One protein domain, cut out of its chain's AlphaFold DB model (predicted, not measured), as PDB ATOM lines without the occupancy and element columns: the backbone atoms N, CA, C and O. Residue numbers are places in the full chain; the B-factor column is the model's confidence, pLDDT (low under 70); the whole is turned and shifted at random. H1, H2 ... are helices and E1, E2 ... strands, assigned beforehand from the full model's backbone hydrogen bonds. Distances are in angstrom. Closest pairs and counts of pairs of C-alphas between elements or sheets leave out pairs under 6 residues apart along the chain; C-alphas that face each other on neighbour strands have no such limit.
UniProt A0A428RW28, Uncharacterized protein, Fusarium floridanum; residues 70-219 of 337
ATOM      1  N   GLN A  70      78.007 183.989 167.519       76.56
ATOM      2  CA  GLN A  70      77.654 182.958 166.534       76.56
ATOM      3  C   GLN A  70      78.841 182.589 165.636       76.56
ATOM      4  O   GLN A  70      79.080 181.405 165.423       76.56
ATOM      5  N   LEU A  71      79.644 183.567 165.205       76.19
ATOM      6  CA  LEU A  71      80.898 183.301 164.491       76.19
ATOM      7  C   LEU A  71      81.873 182.481 165.345       76.19
ATOM      8  O   LEU A  71      82.505 181.546 164.858       76.19
ATOM      9  N   HIS A  72      81.979 182.783 166.641       72.69
ATOM     10  CA  HIS A  72      82.822 181.999 167.539       72.69
ATOM     11  C   HIS A  72      82.304 180.572 167.735       72.69
ATOM     12  O   HIS A  72      83.128 179.665 167.835       72.69
ATOM     13  N   LYS A  73      80.980 180.354 167.750       79.44
ATOM     14  CA  LYS A  73      80.365 179.023 167.911       79.44
ATOM     15  C   LYS A  73      80.789 178.027 166.837       79.44
ATOM     16  O   LYS A  73      80.934 176.850 167.151       79.44
ATOM     17  N   GLU A  74      81.083 178.481 165.620       84.56
ATOM     18  CA  GLU A  74      81.643 177.617 164.570       84.56
ATOM     19  C   GLU A  74      82.997 177.004 164.973       84.56
ATOM     20  O   GLU A  74      83.325 175.888 164.574       84.56
ATOM     21  N   LEU A  75      83.767 177.695 165.822       81.44
ATOM     22  CA  LEU A  75      85.072 177.250 166.317       81.44
ATOM     23  C   LEU A  75      84.982 176.429 167.613       81.44
ATOM     24  O   LEU A  75      85.998 175.900 168.064       81.44
ATOM     25  N   TYR A  76      83.803 176.314 168.239       82.00
ATOM     26  CA  TYR A  76      83.643 175.653 169.545       82.00
ATOM     27  C   TYR A  76      84.104 174.194 169.543       82.00
ATOM     28  O   TYR A  76      84.846 173.841 170.462       82.00
ATOM     29  N   PRO A  77      83.761 173.358 168.539       84.62
ATOM     30  CA  PRO A  77      84.221 171.971 168.515       84.62
ATOM     31  C   PRO A  77      85.748 171.856 168.592       84.62
ATOM     32  O   PRO A  77      86.280 171.068 169.373       84.62
ATOM     33  N   GLU A  78      86.463 172.703 167.848       82.31
ATOM     34  CA  GLU A  78      87.926 172.721 167.872       82.31
ATOM     35  C   GLU A  78      88.465 173.303 169.182       82.31
ATOM     36  O   GLU A  78      89.423 172.778 169.744       82.31
ATOM     37  N   MET A  79      87.832 174.346 169.730       80.44
ATOM     38  CA  MET A  79      88.228 174.887 171.029       80.44
ATOM     39  C   MET A  79      88.083 173.851 172.145       80.44
ATOM     40  O   MET A  79      89.004 173.726 172.945       80.44
ATOM     41  N   PHE A  80      86.993 173.080 172.197       81.81
ATOM     42  CA  PHE A  80      86.828 172.014 173.189       81.81
ATOM     43  C   PHE A  80      87.883 170.919 173.028       81.81
ATOM     44  O   PHE A  80      88.534 170.561 174.008       81.81
ATOM     45  N   ARG A  81      88.162 170.492 171.789       84.12
ATOM     46  CA  ARG A  81      89.245 169.541 171.498       84.12
ATOM     47  C   ARG A  81      90.616 170.049 171.970       84.12
ATOM     48  O   ARG A  81      91.416 169.289 172.517       84.12
ATOM     49  N   LEU A  82      90.908 171.335 171.771       78.94
ATOM     50  CA  LEU A  82      92.155 171.952 172.229       78.94
ATOM     51  C   LEU A  82      92.244 171.999 173.760       78.94
ATOM     52  O   LEU A  82      93.306 171.714 174.308       78.94
ATOM     53  N   ARG A  83      91.142 172.280 174.470       80.69
ATOM     54  CA  ARG A  83      91.127 172.278 175.946       80.69
ATOM     55  C   ARG A  83      91.484 170.911 176.535       80.69
ATOM     56  O   ARG A  83      92.130 170.862 177.571       80.69
ATOM     57  N   GLU A  84      91.115 169.814 175.881       82.88
ATOM     58  CA  GLU A  84      91.458 168.463 176.353       82.88
ATOM     59  C   GLU A  84      92.913 168.062 176.072       82.88
ATOM     60  O   GLU A  84      93.448 167.161 176.714       82.88
ATOM     61  N   THR A  85      93.562 168.710 175.103       84.19
ATOM     62  CA  THR A  85      94.883 168.297 174.598       84.19
ATOM     63  C   THR A  85      96.012 169.248 174.983       84.19
ATOM     64  O   THR A  85      97.186 168.889 174.884       84.19
ATOM     65  N   ILE A  86      95.684 170.450 175.456       85.81
ATOM     66  CA  ILE A  86      96.642 171.456 175.907       85.81
ATOM     67  C   ILE A  86      96.798 171.380 177.427       85.81
ATOM     68  O   ILE A  86      95.811 171.385 178.157       85.81
ATOM     69  N   PHE A  87      98.049 171.413 177.900       86.88
ATOM     70  CA  PHE A  87      98.438 171.256 179.312       86.88
ATOM     71  C   PHE A  87      97.535 171.983 180.324       86.88
ATOM     72  O   PHE A  87      97.175 171.409 181.346       86.88
ATOM     73  N   ALA A  88      97.181 173.240 180.049       84.88
ATOM     74  CA  ALA A  88      96.426 174.082 180.975       84.88
ATOM     75  C   ALA A  88      94.941 174.264 180.598       84.88
ATOM     76  O   ALA A  88      94.258 175.095 181.189       84.88
ATOM     77  N   GLY A  89      94.430 173.529 179.604       84.88
ATOM     78  CA  GLY A  89      93.016 173.592 179.219       84.88
ATOM     79  C   GLY A  89      92.558 174.929 178.624       84.88
ATOM     80  O   GLY A  89      91.366 175.256 178.664       84.88
ATOM     81  N   PHE A  90      93.497 175.711 178.080       84.81
ATOM     82  CA  PHE A  90      93.244 176.957 177.352       84.81
ATOM     83  C   PHE A  90      93.325 176.749 175.837       84.81
ATOM     84  O   PHE A  90      93.667 175.680 175.346       84.81
ATOM     85  N   ARG A  91      93.050 177.816 175.079       81.19
ATOM     86  CA  ARG A  91      93.184 177.862 173.610       81.19
ATOM     87  C   ARG A  91      94.628 178.108 173.142       81.19
ATOM     88  O   ARG A  91      94.857 178.403 171.975       81.19
ATOM     89  N   TYR A  92      95.581 178.082 174.066       85.88
ATOM     90  CA  TYR A  92      96.996 178.353 173.853       85.88
ATOM     91  C   TYR A  92      97.818 177.468 174.787       85.88
ATOM     92  O   TYR A  92      97.387 177.181 175.902       85.88
ATOM     93  N   GLY A  93      98.993 177.053 174.323       88.69
ATOM     94  CA  GLY A  93      99.945 176.266 175.099       88.69
ATOM     95  C   GLY A  93     101.301 176.952 175.193       88.69
ATOM     96  O   GLY A  93     101.452 178.125 174.845       88.69
ATOM     97  N   TRP A  94     102.282 176.183 175.645       91.88
ATOM     98  CA  TRP A  94     103.669 176.606 175.752       91.88
ATOM     99  C   TRP A  94     104.278 176.965 174.394       91.88
ATOM    100  O   TRP A  94     103.938 176.396 173.358       91.88
ATOM    101  N   SER A  95     105.250 177.867 174.416       92.38
ATOM    102  CA  SER A  95     106.260 177.969 173.372       92.38
ATOM    103  C   SER A  95     107.069 176.677 173.329       92.38
ATOM    104  O   SER A  95     107.564 176.204 174.352       92.38
ATOM    105  N   GLU A  96     107.267 176.140 172.127       92.69
ATOM    106  CA  GLU A  96     108.049 174.918 171.904       92.69
ATOM    107  C   GLU A  96     109.561 175.096 172.128       92.69
ATOM    108  O   GLU A  96     110.320 174.122 172.082       92.69
ATOM    109  N   LYS A  97     110.018 176.325 172.384       95.44
ATOM    110  CA  LYS A  97     111.411 176.634 172.719       95.44
ATOM    111  C   LYS A  97     111.672 176.484 174.217       95.44
ATOM    112  O   LYS A  97     110.778 176.712 175.031       95.44
ATOM    113  N   ASN A  98     112.917 176.174 174.570       97.56
ATOM    114  CA  ASN A  98     113.399 176.373 175.934       97.56
ATOM    115  C   ASN A  98     113.797 177.838 176.129       97.56
ATOM    116  O   ASN A  98     114.160 178.526 175.173       97.56
ATOM    117  N   THR A  99     113.760 178.306 177.371       97.88
ATOM    118  CA  THR A  99     114.007 179.703 177.727       97.88
ATOM    119  C   THR A  99     115.365 180.171 177.203       97.88
ATOM    120  O   THR A  99     115.445 181.165 176.485       97.88
ATOM    121  N   PHE A 100     116.440 179.433 177.490       98.00
ATOM    122  CA  PHE A 100     117.806 179.838 177.129       98.00
ATOM    123  C   PHE A 100     118.245 179.455 175.709       98.00
ATOM    124  O   PHE A 100     119.371 179.777 175.329       98.00
ATOM    125  N   ASP A 101     117.362 178.845 174.912       97.38
ATOM    126  CA  ASP A 101     117.581 178.691 173.468       97.38
ATOM    127  C   ASP A 101     117.330 180.019 172.721       97.38
ATOM    128  O   ASP A 101     117.794 180.200 171.594       97.38
ATOM    129  N   ASP A 102     116.617 180.965 173.346       97.19
ATOM    130  CA  ASP A 102     116.397 182.318 172.833       97.19
ATOM    131  C   ASP A 102     117.388 183.338 173.416       97.19
ATOM    132  O   ASP A 102     117.817 183.281 174.576       97.19
ATOM    133  N   THR A 103     117.703 184.351 172.604       97.94
ATOM    134  CA  THR A 103     118.490 185.512 173.033       97.94
ATOM    135  C   THR A 103     117.739 186.321 174.099       97.94
ATOM    136  O   THR A 103     116.506 186.288 174.136       97.94
ATOM    137  N   PRO A 104     118.440 187.097 174.949       98.12
ATOM    138  CA  PRO A 104     117.787 187.947 175.947       98.12
ATOM    139  C   PRO A 104     116.704 188.872 175.368       98.12
ATOM    140  O   PRO A 104     115.633 189.000 175.960       98.12
ATOM    141  N   ASP A 105     116.933 189.446 174.184       98.06
ATOM    142  CA  ASP A 105     115.967 190.330 173.517       98.06
ATOM    143  C   ASP A 105     114.702 189.579 173.073       98.06
ATOM    144  O   ASP A 105     113.587 190.059 173.279       98.06
ATOM    145  N   HIS A 106     114.846 188.370 172.517       97.88
ATOM    146  CA  HIS A 106     113.700 187.535 172.143       97.88
ATOM    147  C   HIS A 106     112.941 187.002 173.363       97.88
ATOM    148  O   HIS A 106     111.708 186.964 173.336       97.88
ATOM    149  N   ARG A 107     113.644 186.660 174.453       98.00
ATOM    150  CA  ARG A 107     112.999 186.326 175.732       98.00
ATOM    151  C   ARG A 107     112.149 187.478 176.235       98.00
ATOM    152  O   ARG A 107     110.971 187.290 176.529       98.00
ATOM    153  N   ARG A 108     112.716 188.686 176.252       98.06
ATOM    154  CA  ARG A 108     111.992 189.882 176.678       98.06
ATOM    155  C   ARG A 108     110.781 190.163 175.795       98.06
ATOM    156  O   ARG A 108     109.708 190.417 176.328       98.06
ATOM    157  N   ALA A 109     110.909 190.052 174.474       97.94
ATOM    158  CA  ALA A 109     109.779 190.216 173.559       97.94
ATOM    159  C   ALA A 109     108.662 189.180 173.804       97.94
ATOM    160  O   ALA A 109     107.481 189.523 173.762       97.94
ATOM    161  N   THR A 110     109.027 187.930 174.104       97.44
ATOM    162  CA  THR A 110     108.071 186.862 174.443       97.44
ATOM    163  C   THR A 110     107.313 187.187 175.730       97.44
ATOM    164  O   THR A 110     106.086 187.083 175.765       97.44
ATOM    165  N   TYR A 111     108.025 187.638 176.765       97.31
ATOM    166  CA  TYR A 111     107.426 188.055 178.031       97.31
ATOM    167  C   TYR A 111     106.526 189.287 177.874       97.31
ATOM    168  O   TYR A 111     105.403 189.272 178.365       97.31
ATOM    169  N   GLU A 112     106.963 190.312 177.137       96.44
ATOM    170  CA  GLU A 112     106.168 191.518 176.857       96.44
ATOM    171  C   GLU A 112     104.871 191.195 176.112       96.44
ATOM    172  O   GLU A 112     103.811 191.714 176.458       96.44
ATOM    173  N   LYS A 113     104.924 190.287 175.130       93.50
ATOM    174  CA  LYS A 113     103.728 189.823 174.424       93.50
ATOM    175  C   LYS A 113     102.753 189.128 175.377       93.50
ATOM    176  O   LYS A 113     101.581 189.489 175.414       93.50
ATOM    177  N   ALA A 114     103.230 188.153 176.152       90.19
ATOM    178  CA  ALA A 114     102.387 187.425 177.099       90.19
ATOM    179  C   ALA A 114     101.808 188.341 178.193       90.19
ATOM    180  O   ALA A 114     100.673 188.141 178.616       90.19
ATOM    181  N   TRP A 115     102.567 189.357 178.617       88.25
ATOM    182  CA  TRP A 115     102.123 190.380 179.564       88.25
ATOM    183  C   TRP A 115     101.021 191.267 178.979       88.25
ATOM    184  O   TRP A 115      99.996 191.473 179.619       88.25
ATOM    185  N   ALA A 116     101.200 191.753 177.746       82.69
ATOM    186  CA  ALA A 116     100.228 192.609 177.068       82.69
ATOM    187  C   ALA A 116      98.916 191.884 176.726       82.69
ATOM    188  O   ALA A 116      97.853 192.497 176.745       82.69
ATOM    189  N   GLU A 117      98.975 190.586 176.417       82.75
ATOM    190  CA  GLU A 117      97.782 189.775 176.142       82.75
ATOM    191  C   GLU A 117      96.999 189.391 177.418       82.75
ATOM    192  O   GLU A 117      95.848 188.961 177.317       82.75
ATOM    193  N   GLY A 118      97.603 189.537 178.602       80.19
ATOM    194  CA  GLY A 118      96.948 189.368 179.898       80.19
ATOM    195  C   GLY A 118      96.481 187.943 180.233       80.19
ATOM    196  O   GLY A 118      96.815 186.944 179.582       80.19
ATOM    197  N   GLY A 119      95.698 187.841 181.310       81.06
ATOM    198  CA  GLY A 119      95.184 186.572 181.822       81.06
ATOM    199  C   GLY A 119      96.299 185.603 182.226       81.06
ATOM    200  O   GLY A 119      97.320 185.991 182.788       81.06
ATOM    201  N   PHE A 120      96.119 184.315 181.929       85.81
ATOM    202  CA  PHE A 120      97.076 183.270 182.307       85.81
ATOM    203  C   PHE A 120      98.204 183.034 181.293       85.81
ATOM    204  O   PHE A 120      98.997 182.114 181.469       85.81
ATOM    205  N   ARG A 121      98.342 183.859 180.254       89.19
ATOM    206  CA  ARG A 121      99.356 183.662 179.202       89.19
ATOM    207  C   ARG A 121     100.783 183.734 179.735       89.19
ATOM    208  O   ARG A 121     101.591 182.849 179.477       89.19
ATOM    209  N   PHE A 122     101.076 184.717 180.583       91.94
ATOM    210  CA  PHE A 122     102.391 184.804 181.222       91.94
ATOM    211  C   PHE A 122     102.710 183.583 182.110       91.94
ATOM    212  O   PHE A 122     103.872 183.232 182.283       91.94
ATOM    213  N   TRP A 123     101.684 182.897 182.624       90.75
ATOM    214  CA  TRP A 123     101.839 181.677 183.417       90.75
ATOM    215  C   TRP A 123     102.023 180.423 182.554       90.75
ATOM    216  O   TRP A 123     102.935 179.645 182.825       90.75
ATOM    217  N   VAL A 124     101.181 180.223 181.528       92.44
ATOM    218  CA  VAL A 124     101.086 178.946 180.788       92.44
ATOM    219  C   VAL A 124     101.270 179.032 179.270       92.44
ATOM    220  O   VAL A 124     100.901 178.108 178.547       92.44
ATOM    221  N   SER A 125     101.831 180.131 178.759       92.25
ATOM    222  CA  SER A 125     102.101 180.301 177.322       92.25
ATOM    223  C   SER A 125     103.485 180.860 176.979       92.25
ATOM    224  O   SER A 125     103.731 181.201 175.821       92.25
ATOM    225  N   ILE A 126     104.382 180.993 177.961       95.50
ATOM    226  CA  ILE A 126     105.790 181.353 177.725       95.50
ATOM    227  C   ILE A 126     106.589 180.090 177.365       95.50
ATOM    228  O   ILE A 126     106.100 179.272 176.599       95.50
ATOM    229  N   TYR A 127     107.809 179.892 177.854       97.62
ATOM    230  CA  TYR A 127     108.644 178.742 177.489       97.62
ATOM    231  C   TYR A 127     108.222 177.435 178.174       97.62
ATOM    232  O   TYR A 127     107.843 177.441 179.346       97.62
ATOM    233  N   LYS A 128     108.318 176.304 177.458       95.25
ATOM    234  CA  LYS A 128     107.902 174.980 177.966       95.25
ATOM    235  C   LYS A 128     108.700 174.480 179.167       95.25
ATOM    236  O   LYS A 128     108.216 173.619 179.888       95.25
ATOM    237  N   ASP A 129     109.909 174.993 179.376       95.94
ATOM    238  CA  ASP A 129     110.796 174.639 180.487       95.94
ATOM    239  C   ASP A 129     110.587 175.516 181.734       95.94
ATOM    240  O   ASP A 129     111.139 175.214 182.790       95.94
ATOM    241  N   ASN A 130     109.767 176.571 181.651       95.38
ATOM    242  CA  ASN A 130     109.615 177.569 182.713       95.38
ATOM    243  C   ASN A 130     109.019 177.017 184.020       95.38
ATOM    244  O   ASN A 130     109.310 177.531 185.097       95.38
ATOM    245  N   LEU A 131     108.167 175.987 183.947       91.88
ATOM    246  CA  LEU A 131     107.615 175.321 185.139       91.88
ATOM    247  C   LEU A 131     108.461 174.140 185.631       91.88
ATOM    248  O   LEU A 131     108.168 173.591 186.693       91.88
ATOM    249  N   PHE A 132     109.490 173.738 184.881       91.12
ATOM    250  CA  PHE A 132     110.252 172.517 185.156       91.12
ATOM    251  C   PHE A 132     111.719 172.774 185.521       91.12
ATOM    252  O   PHE A 132     112.377 171.863 186.019       91.12
ATOM    253  N   ASP A 133     112.229 173.994 185.328       94.00
ATOM    254  CA  ASP A 133     113.577 174.392 185.728       94.00
ATOM    255  C   ASP A 133     113.559 175.693 186.549       94.00
ATOM    256  O   ASP A 133     112.924 176.683 186.197       94.00
ATOM    257  N   GLY A 134     114.263 175.699 187.684       94.19
ATOM    258  CA  GLY A 134     114.266 176.848 188.591       94.19
ATOM    259  C   GLY A 134     114.998 178.076 188.039       94.19
ATOM    260  O   GLY A 134     114.632 179.196 188.381       94.19
ATOM    261  N   LYS A 135     116.010 177.892 187.179       96.06
ATOM    262  CA  LYS A 135     116.784 179.004 186.601       96.06
ATOM    263  C   LYS A 135     115.999 179.701 185.500       96.06
ATOM    264  O   LYS A 135     116.046 180.923 185.402       96.06
ATOM    265  N   THR A 136     115.285 178.939 184.677       97.19
ATOM    266  CA  THR A 136     114.394 179.491 183.644       97.19
ATOM    267  C   THR A 136     113.225 180.232 184.294       97.19
ATOM    268  O   THR A 136     112.908 181.354 183.902       97.19
ATOM    269  N   ASN A 137     112.664 179.664 185.366       97.62
ATOM    270  CA  ASN A 137     111.605 180.281 186.155       97.62
ATOM    271  C   ASN A 137     112.038 181.624 186.766       97.62
ATOM    272  O   ASN A 137     111.293 182.603 186.688       97.62
ATOM    273  N   GLU A 138     113.263 181.692 187.298       97.06
ATOM    274  CA  GLU A 138     113.848 182.920 187.843       97.06
ATOM    275  C   GLU A 138     113.904 184.052 186.797       97.06
ATOM    276  O   GLU A 138     113.654 185.208 187.134       97.06
ATOM    277  N   GLU A 139     114.168 183.748 185.520       97.69
ATOM    278  CA  GLU A 139     114.158 184.754 184.445       97.69
ATOM    279  C   GLU A 139     112.763 185.351 184.221       97.69
ATOM    280  O   GLU A 139     112.629 186.571 184.093       97.69
ATOM    281  N   SER A 140     111.715 184.521 184.226       96.31
ATOM    282  CA  SER A 140     110.336 185.020 184.133       96.31
ATOM    283  C   SER A 140     109.936 185.823 185.378       96.31
ATOM    284  O   SER A 140     109.297 186.870 185.267       96.31
ATOM    285  N   TYR A 141     110.379 185.399 186.566       96.94
ATOM    286  CA  TYR A 141     110.108 186.114 187.807       96.94
ATOM    287  C   TYR A 141     110.759 187.497 187.825       96.94
ATOM    288  O   TYR A 141     110.116 188.464 188.221       96.94
ATOM    289  N   LYS A 142     112.005 187.624 187.346       97.81
ATOM    290  CA  LYS A 142     112.682 188.925 187.209       97.81
ATOM    291  C   LYS A 142     111.867 189.887 186.352       97.81
ATOM    292  O   LYS A 142     111.713 191.045 186.730       97.81
ATOM    293  N   PHE A 143     111.316 189.405 185.237       97.81
ATOM    294  CA  PHE A 143     110.433 190.205 184.391       97.81
ATOM    295  C   PHE A 143     109.156 190.624 185.137       97.81
ATOM    296  O   PHE A 143     108.826 191.808 185.155       97.81
ATOM    297  N   TRP A 144     108.465 189.688 185.802       96.69
ATOM    298  CA  TRP A 144     107.277 189.998 186.612       96.69
ATOM    299  C   TRP A 144     107.578 191.027 187.710       96.69
ATOM    300  O   TRP A 144     106.825 191.989 187.882       96.69
ATOM    301  N   ALA A 145     108.695 190.856 188.421       95.62
ATOM    302  CA  ALA A 145     109.122 191.752 189.483       95.62
ATOM    303  C   ALA A 145     109.433 193.138 188.913       95.62
ATOM    304  O   ALA A 145     108.959 194.124 189.456       95.62
ATOM    305  N   GLU A 146     110.150 193.240 187.791       97.06
ATOM    306  CA  GLU A 146     110.423 194.517 187.122       97.06
ATOM    307  C   GLU A 146     109.125 195.266 186.770       97.06
ATOM    308  O   GLU A 146     108.968 196.434 187.136       97.06
ATOM    309  N   LYS A 147     108.171 194.588 186.114       94.12
ATOM    310  CA  LYS A 147     106.895 195.190 185.687       94.12
ATOM    311  C   LYS A 147     106.031 195.612 186.870       94.12
ATOM    312  O   LYS A 147     105.483 196.710 186.865       94.12
ATOM    313  N   THR A 148     105.940 194.766 187.891       91.69
ATOM    314  CA  THR A 148     105.156 195.043 189.100       91.69
ATOM    315  C   THR A 148     105.776 196.178 189.915       91.69
ATOM    316  O   THR A 148     105.092 197.116 190.314       91.69
ATOM    317  N   ARG A 149     107.099 196.160 190.104       96.12
ATOM    318  CA  ARG A 149     107.834 197.182 190.864       96.12
ATOM    319  C   ARG A 149     107.752 198.574 190.241       96.12
ATOM    320  O   ARG A 149     107.867 199.554 190.969       96.12
ATOM    321  N   ALA A 150     107.553 198.676 188.927       95.25
ATOM    322  CA  ALA A 150     107.335 199.954 188.250       95.25
ATOM    323  C   ALA A 150     105.980 200.610 188.592       95.25
ATOM    324  O   ALA A 150     105.827 201.811 188.378       95.25
ATOM    325  N   ARG A 151     105.017 199.841 189.119       90.81
ATOM    326  CA  ARG A 151     103.654 200.292 189.454       90.81
ATOM    327  C   ARG A 151     103.503 200.739 190.910       90.81
ATOM    328  O   ARG A 151     102.581 201.488 191.212       90.81
ATOM    329  N   VAL A 152     104.412 200.326 191.797       91.94
ATOM    330  CA  VAL A 152     104.388 200.655 193.235       91.94
ATOM    331  C   VAL A 152     105.370 201.792 193.537       91.94
ATOM    332  O   VAL A 152     106.569 201.677 193.272       91.94
ATOM    333  N   GLN A 153     104.859 202.895 194.083       94.88
ATOM    334  CA  GLN A 153     105.602 204.140 194.293       94.88
ATOM    335  C   GLN A 153     106.440 204.117 195.575       94.88
ATOM    336  O   GLN A 153     107.604 204.525 195.541       94.88
ATOM    337  N   ASP A 154     105.881 203.631 196.689       95.12
ATOM    338  CA  ASP A 154     106.609 203.550 197.955       95.12
ATOM    339  C   ASP A 154     107.665 202.423 197.898       95.12
ATOM    340  O   ASP A 154     107.329 201.261 197.641       95.12
ATOM    341  N   PRO A 155     108.960 202.718 198.135       95.94
ATOM    342  CA  PRO A 155     110.009 201.706 198.071       95.94
ATOM    343  C   PRO A 155     109.843 200.547 199.061       95.94
ATOM    344  O   PRO A 155     110.224 199.428 198.720       95.94
ATOM    345  N   LYS A 156     109.302 200.797 200.259       93.88
ATOM    346  CA  LYS A 156     109.088 199.774 201.289       93.88
ATOM    347  C   LYS A 156     107.950 198.849 200.891       93.88
ATOM    348  O   LYS A 156     108.124 197.637 200.932       93.88
ATOM    349  N   GLU A 157     106.821 199.403 200.455       91.62
ATOM    350  CA  GLU A 157     105.688 198.594 199.987       91.62
ATOM    351  C   GLU A 157     106.067 197.774 198.759       91.62
ATOM    352  O   GLU A 157     105.737 196.598 198.656       91.62
ATOM    353  N   ARG A 158     106.854 198.363 197.858       93.94
ATOM    354  CA  ARG A 158     107.379 197.674 196.682       93.94
ATOM    355  C   ARG A 158     108.241 196.465 197.043       93.94
ATOM    356  O   ARG A 158     108.174 195.448 196.356       93.94
ATOM    357  N   ASP A 159     109.043 196.561 198.100       94.06
ATOM    358  CA  ASP A 159     109.852 195.442 198.593       94.06
ATOM    359  C   ASP A 159     109.016 194.367 199.302       94.06
ATOM    360  O   ASP A 159     109.434 193.213 199.312       94.06
ATOM    361  N   LEU A 160     107.834 194.708 199.823       89.94
ATOM    362  CA  LEU A 160     106.882 193.747 200.390       89.94
ATOM    363  C   LEU A 160     106.052 193.042 199.308       89.94
ATOM    364  O   LEU A 160     105.920 191.820 199.326       89.94
ATOM    365  N   LEU A 161     105.499 193.808 198.365       87.31
ATOM    366  CA  LEU A 161     104.555 193.331 197.351       87.31
ATOM    367  C   LEU A 161     105.245 192.622 196.177       87.31
ATOM    368  O   LEU A 161     104.681 191.700 195.589       87.31
ATOM    369  N   ALA A 162     106.460 193.045 195.822       89.94
ATOM    370  CA  ALA A 162     107.211 192.514 194.689       89.94
ATOM    371  C   ALA A 162     108.704 192.430 195.025       89.94
ATOM    372  O   ALA A 162     109.523 193.239 194.571       89.94
ATOM    373  N   THR A 163     109.053 191.442 195.852       92.56
ATOM    374  CA  THR A 163     110.432 191.175 196.278       92.56
ATOM    375  C   THR A 163     111.362 190.962 195.077       92.56
ATOM    376  O   THR A 163     110.965 190.463 194.031       92.56
ATOM    377  N   LEU A 164     112.641 191.331 195.203       93.81
ATOM    378  CA  LEU A 164     113.640 191.000 194.172       93.81
ATOM    379  C   LEU A 164     114.095 189.540 194.259       93.81
ATOM    380  O   LEU A 164     114.515 188.952 193.266       93.81
ATOM    381  N   GLN A 165     114.017 188.960 195.457       92.06
ATOM    382  CA  GLN A 165     114.242 187.542 195.668       92.06
ATOM    383  C   GLN A 165     112.927 186.794 195.471       92.06
ATOM    384  O   GLN A 165     111.938 187.098 196.133       92.06
ATOM    385  N   MET A 166     112.947 185.802 194.587       91.12
ATOM    386  CA  MET A 166     111.804 184.941 194.317       91.12
ATOM    387  C   MET A 166     111.416 184.149 195.581       91.12
ATOM    388  O   MET A 166     112.213 183.322 196.028       91.12
ATOM    389  N   PRO A 167     110.230 184.386 196.185       86.44
ATOM    390  CA  PRO A 167     109.851 183.750 197.451       86.44
ATOM    391  C   PRO A 167     109.548 182.254 197.281       86.44
ATOM    392  O   PRO A 167     109.744 181.461 198.198       86.44
ATOM    393  N   HIS A 168     109.080 181.883 196.095       88.62
ATOM    394  CA  HIS A 168     108.875 180.529 195.596       88.62
ATOM    395  C   HIS A 168     108.874 180.597 194.067       88.62
ATOM    396  O   HIS A 168     108.618 181.669 193.515       88.62
ATOM    397  N   CYS A 169     109.094 179.474 193.375       89.25
ATOM    398  CA  CYS A 169     109.011 179.445 191.913       89.25
ATOM    399  C   CYS A 169     107.692 180.071 191.429       89.25
ATOM    400  O   CYS A 169     106.607 179.748 191.929       89.25
ATOM    401  N   PHE A 170     107.782 181.000 190.484       87.81
ATOM    402  CA  PHE A 170     106.633 181.649 189.878       87.81
ATOM    403  C   PHE A 170     105.734 180.604 189.203       87.81
ATOM    404  O   PHE A 170     106.212 179.741 188.467       87.81
ATOM    405  N   GLY A 171     104.427 180.667 189.467       83.56
ATOM    406  CA  GLY A 171     103.452 179.743 188.883       83.56
ATOM    407  C   GLY A 171     103.383 178.348 189.517       83.56
ATOM    408  O   GLY A 171     102.636 177.518 189.003       83.56
ATOM    409  N   ILE A 172     104.111 178.081 190.617       85.69
ATOM    410  CA  ILE A 172     103.959 176.833 191.398       85.69
ATOM    411  C   ILE A 172     102.617 176.777 192.144       85.69
ATOM    412  O   ILE A 172     102.038 175.709 192.323       85.69
ATOM    413  N   LYS A 173     102.114 177.947 192.549       81.44
ATOM    414  CA  LYS A 173     100.724 178.180 192.949       81.44
ATOM    415  C   LYS A 173      99.996 178.839 191.775       81.44
ATOM    416  O   LYS A 173     100.629 179.525 190.968       81.44
ATOM    417  N   ARG A 174      98.670 178.673 191.694       79.38
ATOM    418  CA  ARG A 174      97.845 179.361 190.689       79.38
ATOM    419  C   ARG A 174      97.968 180.883 190.872       79.38
ATOM    420  O   ARG A 174      97.601 181.370 191.941       79.38
ATOM    421  N   PRO A 175      98.444 181.643 189.867       79.62
ATOM    422  CA  PRO A 175      98.537 183.093 189.975       79.62
ATOM    423  C   PRO A 175      97.159 183.742 190.123       79.62
ATOM    424  O   PRO A 175      96.191 183.317 189.488       79.62
ATOM    425  N   CYS A 176      97.082 184.792 190.936       78.50
ATOM    426  CA  CYS A 176      95.915 185.666 190.969       78.50
ATOM    427  C   CYS A 176      95.987 186.650 189.801       78.50
ATOM    428  O   CYS A 176      97.059 187.170 189.496       78.50
ATOM    429  N   LEU A 177      94.850 186.889 189.153       74.38
ATOM    430  CA  LEU A 177      94.721 187.963 188.175       74.38
ATOM    431  C   LEU A 177      94.333 189.241 188.909       74.38
ATOM    432  O   LEU A 177      93.571 189.200 189.873       74.38
ATOM    433  N   GLU A 178      94.861 190.359 188.443       78.75
ATOM    434  CA  GLU A 178      94.578 191.681 188.977       78.75
ATOM    435  C   GLU A 178      94.442 192.675 187.825       78.75
ATOM    436  O   GLU A 178      94.895 192.402 186.712       78.75
ATOM    437  N   HIS A 179      93.768 193.789 188.094       68.69
ATOM    438  CA  HIS A 179      93.582 194.868 187.133       68.69
ATOM    439  C   HIS A 179      94.428 196.081 187.534       68.69
ATOM    440  O   HIS A 179      95.344 196.461 186.811       68.69
ATOM    441  N   ASP A 180      94.156 196.647 188.711       73.94
ATOM    442  CA  ASP A 180      94.817 197.843 189.240       73.94
ATOM    443  C   ASP A 180      95.258 197.686 190.709       73.94
ATOM    444  O   ASP A 180      95.421 198.670 191.432       73.94
ATOM    445  N   TYR A 181      95.458 196.446 191.175       79.25
ATOM    446  CA  TYR A 181      95.727 196.149 192.588       79.25
ATOM    447  C   TYR A 181      96.941 196.924 193.116       79.25
ATOM    448  O   TYR A 181      96.877 197.547 194.175       79.25
ATOM    449  N   PHE A 182      98.035 196.925 192.352       80.38
ATOM    450  CA  PHE A 182      99.272 197.600 192.743       80.38
ATOM    451  C   PHE A 182      99.148 199.131 192.698       80.38
ATOM    452  O   PHE A 182      99.782 199.817 193.496       80.38
ATOM    453  N   GLU A 183      98.317 199.685 191.810       84.62
ATOM    454  CA  GLU A 183      98.016 201.117 191.769       84.62
ATOM    455  C   GLU A 183      97.199 201.559 192.984       84.62
ATOM    456  O   GLU A 183      97.448 202.644 193.513       84.62
ATOM    457  N   GLN A 184      96.265 200.723 193.454       80.38
ATOM    458  CA  GLN A 184      95.473 201.017 194.652       80.38
ATOM    459  C   GLN A 184      96.349 201.135 195.907       80.38
ATOM    460  O   GLN A 184      96.036 201.950 196.776       80.38
ATOM    461  N   CYS A 185      97.473 200.409 195.979       82.06
ATOM    462  CA  CYS A 185      98.447 200.538 197.070       82.06
ATOM    463  C   CYS A 185      99.078 201.938 197.153       82.06
ATOM    464  O   CYS A 185      99.419 202.384 198.235       82.06
ATOM    465  N   ASN A 186      99.163 202.687 196.046       88.19
ATOM    466  CA  ASN A 186      99.779 204.022 196.046       88.19
ATOM    467  C   ASN A 186      98.892 205.125 196.651       88.19
ATOM    468  O   ASN A 186      99.286 206.294 196.692       88.19
ATOM    469  N   ARG A 187      97.655 204.808 197.037       84.19
ATOM    470  CA  ARG A 187      96.724 205.798 197.573       84.19
ATOM    471  C   ARG A 187      97.125 206.163 198.994       84.19
ATOM    472  O   ARG A 187      97.359 205.297 199.819       84.19
ATOM    473  N   SER A 188      97.056 207.448 199.333       90.25
ATOM    474  CA  SER A 188      97.403 207.947 200.675       90.25
ATOM    475  C   SER A 188      96.516 207.420 201.812       90.25
ATOM    476  O   SER A 188      96.749 207.752 202.969       90.25
ATOM    477  N   ASN A 189      95.445 206.696 201.485       83.19
ATOM    478  CA  ASN A 189      94.499 206.106 202.426       83.19
ATOM    479  C   ASN A 189      94.570 204.567 202.456       83.19
ATOM    480  O   ASN A 189      93.622 203.934 202.923       83.19
ATOM    481  N   VAL A 190      95.634 203.981 201.904       83.25
ATOM    482  CA  VAL A 190      95.908 202.543 201.900       83.25
ATOM    483  C   VAL A 190      97.271 202.331 202.544       83.25
ATOM    484  O   VAL A 190      98.243 202.949 202.130       83.25
ATOM    485  N   ASP A 191      97.324 201.460 203.549       87.25
ATOM    486  CA  ASP A 191      98.558 201.086 204.236       87.25
ATOM    487  C   ASP A 191      98.814 199.586 204.049       87.25
ATOM    488  O   ASP A 191      97.936 198.757 204.319       87.25
ATOM    489  N   ILE A 192     100.031 199.219 203.638       87.50
ATOM    490  CA  ILE A 192     100.464 197.819 203.555       87.50
ATOM    491  C   ILE A 192     101.239 197.424 204.816       87.50
ATOM    492  O   ILE A 192     102.301 197.965 205.121       87.50
ATOM    493  N   ILE A 193     100.717 196.436 205.549       88.69
ATOM    494  CA  ILE A 193     101.267 195.990 206.837       88.69
ATOM    495  C   ILE A 193     101.872 194.588 206.695       88.69
ATOM    496  O   ILE A 193     101.166 193.618 206.415       88.69
ATOM    497  N   ASP A 194     103.179 194.460 206.947       88.81
ATOM    498  CA  ASP A 194     103.874 193.168 206.947       88.81
ATOM    499  C   ASP A 194     103.637 192.378 208.244       88.81
ATOM    500  O   ASP A 194     104.346 192.511 209.247       88.81
ATOM    501  N   ILE A 195     102.659 191.478 208.193       87.62
ATOM    502  CA  ILE A 195     102.342 190.571 209.299       87.62
ATOM    503  C   ILE A 195     103.260 189.340 209.372       87.62
ATOM    504  O   ILE A 195     103.186 188.584 210.341       87.62
ATOM    505  N   LYS A 196     104.130 189.109 208.381       84.81
ATOM    506  CA  LYS A 196     105.079 187.986 208.405       84.81
ATOM    507  C   LYS A 196     106.212 188.266 209.385       84.81
ATOM    508  O   LYS A 196     106.621 187.370 210.125       84.81
ATOM    509  N   THR A 197     106.711 189.500 209.407       89.88
ATOM    510  CA  THR A 197     107.753 189.929 210.353       89.88
ATOM    511  C   THR A 197     107.174 190.463 211.663       89.88
ATOM    512  O   THR A 197     107.760 190.227 212.723       89.88
ATOM    513  N   ASN A 198     105.999 191.101 211.621       91.94
ATOM    514  CA  ASN A 198     105.310 191.642 212.791       91.94
ATOM    515  C   ASN A 198     103.858 191.124 212.895       91.94
ATOM    516  O   ASN A 198     102.911 191.833 212.557       91.94
ATOM    517  N   PRO A 199     103.654 189.874 213.350       90.81
ATOM    518  CA  PRO A 199     102.345 189.230 213.315       90.81
ATOM    519  C   PRO A 199     101.324 189.895 214.237       90.81
ATOM    520  O   PRO A 199     101.668 190.492 215.261       90.81
ATOM    521  N   VAL A 200     100.044 189.708 213.910       91.06
ATOM    522  CA  VAL A 200      98.922 190.119 214.763       91.06
ATOM    523  C   VAL A 200      99.006 189.391 216.106       91.06
ATOM    524  O   VAL A 200      99.006 188.161 216.168       91.06
ATOM    525  N   LYS A 201      99.063 190.160 217.196       91.50
ATOM    526  CA  LYS A 201      99.099 189.652 218.570       91.50
ATOM    527  C   LYS A 201      97.695 189.388 219.101       91.50
ATOM    528  O   LYS A 201      97.436 188.318 219.651       91.50
ATOM    529  N   GLU A 202      96.806 190.372 218.985       90.69
ATOM    530  CA  GLU A 202      95.403 190.245 219.379       90.69
ATOM    531  C   GLU A 202      94.514 191.296 218.710       90.69
ATOM    532  O   GLU A 202      94.969 192.385 218.364       90.69
ATOM    533  N   PHE A 203      93.226 190.980 218.579       90.00
ATOM    534  CA  PHE A 203      92.197 191.954 218.222       90.00
ATOM    535  C   PHE A 203      91.680 192.659 219.474       90.00
ATOM    536  O   PHE A 203      91.431 192.035 220.517       90.00
ATOM    537  N   THR A 204      91.477 193.967 219.358       90.50
ATOM    538  CA  THR A 204      90.819 194.798 220.368       90.50
ATOM    539  C   THR A 204      89.336 194.954 220.018       90.50
ATOM    540  O   THR A 204      88.822 194.358 219.072       90.50
ATOM    541  N   LYS A 205      88.596 195.739 220.809       87.31
ATOM    542  CA  LYS A 205      87.192 196.047 220.490       87.31
ATOM    543  C   LYS A 205      87.054 196.930 219.247       87.31
ATOM    544  O   LYS A 205      85.999 196.894 218.622       87.31
ATOM    545  N   THR A 206      88.084 197.715 218.947       87.12
ATOM    546  CA  THR A 206      88.108 198.795 217.952       87.12
ATOM    547  C   THR A 206      89.142 198.558 216.859       87.12
ATOM    548  O   THR A 206      89.283 199.401 215.991       87.12
ATOM    549  N   GLY A 207      89.891 197.455 216.892       89.44
ATOM    550  CA  GLY A 207      91.011 197.281 215.982       89.44
ATOM    551  C   GLY A 207      91.867 196.052 216.263       89.44
ATOM    552  O   GLY A 207      91.362 195.022 216.720       89.44
ATOM    553  N   LEU A 208      93.172 196.163 216.012       91.69
ATOM    554  CA  LEU A 208      94.156 195.108 216.267       91.69
ATOM    555  C   LEU A 208      95.491 195.653 216.783       91.69
ATOM    556  O   LEU A 208      95.850 196.805 216.550       91.69
ATOM    557  N   VAL A 209      96.229 194.792 217.482       93.06
ATOM    558  CA  VAL A 209      97.572 195.069 218.002       93.06
ATOM    559  C   VAL A 209      98.550 194.073 217.398       93.06
ATOM    560  O   VAL A 209      98.303 192.863 217.413       93.06
ATOM    561  N   LEU A 210      99.668 194.577 216.885       94.50
ATOM    562  CA  LEU A 210     100.767 193.764 216.369       94.50
ATOM    563  C   LEU A 210     101.717 193.326 217.496       94.50
ATOM    564  O   LEU A 210     101.626 193.769 218.645       94.50
ATOM    565  N   LYS A 211     102.626 192.397 217.200       95.12
ATOM    566  CA  LYS A 211     103.540 191.808 218.189       95.12
ATOM    567  C   LYS A 211     104.470 192.833 218.837       95.12
ATOM    568  O   LYS A 211     104.742 192.714 220.033       95.12
ATOM    569  N   ASP A 212     104.938 193.814 218.076       95.44
ATOM    570  CA  ASP A 212     105.772 194.922 218.559       95.44
ATOM    571  C   ASP A 212     105.018 195.935 219.441       95.44
ATOM    572  O   ASP A 212     105.643 196.789 220.067       95.44
ATOM    573  N   GLY A 213     103.691 195.811 219.540       93.88
ATOM    574  CA  GLY A 213     102.839 196.732 220.280       93.88
ATOM    575  C   GLY A 213     102.304 197.891 219.445       93.88
ATOM    576  O   GLY A 213     101.739 198.800 220.034       93.88
ATOM    577  N   THR A 214     102.446 197.883 218.117       94.38
ATOM    578  CA  THR A 214     101.772 198.844 217.231       94.38
ATOM    579  C   THR A 214     100.257 198.614 217.249       94.38
ATOM    580  O   THR A 214      99.796 197.474 217.154       94.38
ATOM    581  N   HIS A 215      99.485 199.695 217.381       93.12
ATOM    582  CA  HIS A 215      98.021 199.686 217.424       93.12
ATOM    583  C   HIS A 215      97.431 200.203 216.109       93.12
ATOM    584  O   HIS A 215      97.740 201.315 215.686       93.12
ATOM    585  N   HIS A 216      96.528 199.425 215.517       89.56
ATOM    586  CA  HIS A 216      95.653 199.857 214.430       89.56
ATOM    587  C   HIS A 216      94.222 199.892 214.969       89.56
ATOM    588  O   HIS A 216      93.524 198.878 214.943       89.56
ATOM    589  N   ASP A 217      93.835 201.035 215.534       85.62
ATOM    590  CA  ASP A 217      92.520 201.285 216.137       85.62
ATOM    591  C   ASP A 217      91.560 201.996 215.156       85.62
ATOM    592  O   ASP A 217      91.928 202.347 214.033       85.62
ATOM    593  N   ASP A 218      90.314 202.193 215.593       86.00
ATOM    594  CA  ASP A 218      89.205 202.776 214.826       86.00
ATOM    595  C   ASP A 218      88.847 202.014 213.540       86.00
ATOM    596  O   ASP A 218      88.477 202.616 212.541       86.00
ATOM    597  N   LEU A 219      88.968 200.687 213.540       84.19
ATOM    598  CA  LEU A 219      88.523 199.840 212.438       84.19
ATOM    599  C   LEU A 219      87.019 199.564 212.558       84.19
ATOM    600  O   LEU A 219      86.555 198.983 213.543       84.19
TER     601      LEU A 219
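What this domain is: This is residues 70 to 219 of the 337 residues of an uncharacterized protein of Fusarium floridanum (UniProt A0A428RW28). This is a loose, strung-out chain of small parts: a short helical arm of H1 and H2 at one end, a middle of H3, H4 and H5, then H6 and H7 near each other, and a small strand hairpin, E1 and E2, at the far end. Residues 70 to 77, of which 70 to 73 belong to H1, stick out from the rest, and long stretches with no named element join several of the parts. The printed part has 150 residues with seven named helices followed by two named strands, the strands forming one antiparallel sheet of order E1 - E2. Of the residues, under half, 67, are in named elements, and the class is mostly helix. The whole is loose, with a radius of gyration of the C-alphas of 20.1 A, and spans 58 by 41 by 25 A.

How they stand to each other: H1, residues 70 to 73, and H2, residues 76 to 85, meet only through their link. H2 is apart from H3, residues 104 to 117. H3 touches H4, residues 121 to 124, with residues 111 to 115 alone; the closest C-alphas are those of Ala 114 and Phe 122, 4.9 A apart. H3, with residues 108 to 111 alone, only just touches residues 140 to 143 of H5, residues 134 to 149, with 3 pairs of C-alphas within 8 A. The closest C-alphas of these two are those of Tyr 111 and Phe 143, 7.4 A apart, and the helices run the same way at a steep tilt of 58 degrees. H5 and H6, residues 155 to 161, are close but not clearly touching, with the C-alphas of Arg 149 and Arg 158 closest at 5.9 A; they run opposite ways at a steep tilt of 51 degrees. H6 and H7, residues 181 to 185, are near each other, with 6 pairs of C-alphas within 10 A. E1, residues 200 to 203, and E2, residues 208 to 210, form a hairpin, antiparallel at 160 degrees, with N 201 and O 209 within hydrogen-bond range at 2.8 A and N 209 and O 202 at 2.9 A. Each O i to N i+4 pair is within hydrogen-bond range in H2, H3, H5, H6 and H7, while H1 and H4 are too short for such a pair.

Where its parts are: H1 begins at C-alpha 70 at (77.654, 182.958, 166.534). H2 is 14.4 A long, H3 20.1 A, H5 21.4 A and H6 10.0 A. H5 begins at C-alpha 134 at (114.266, 176.848, 188.591). E2 ends at C-alpha 210 at (100.767, 193.764, 216.369).

The domain as a whole: The two C-alphas farthest apart, those of Glu 74 and Gly 213, lie 62.6 A apart. The printed part has no cut. The links from H2 to H3, H6 to H7 and H7 to E1 are long. The mean pLDDT of the printed part is 89.4, and residue 179 is under 70.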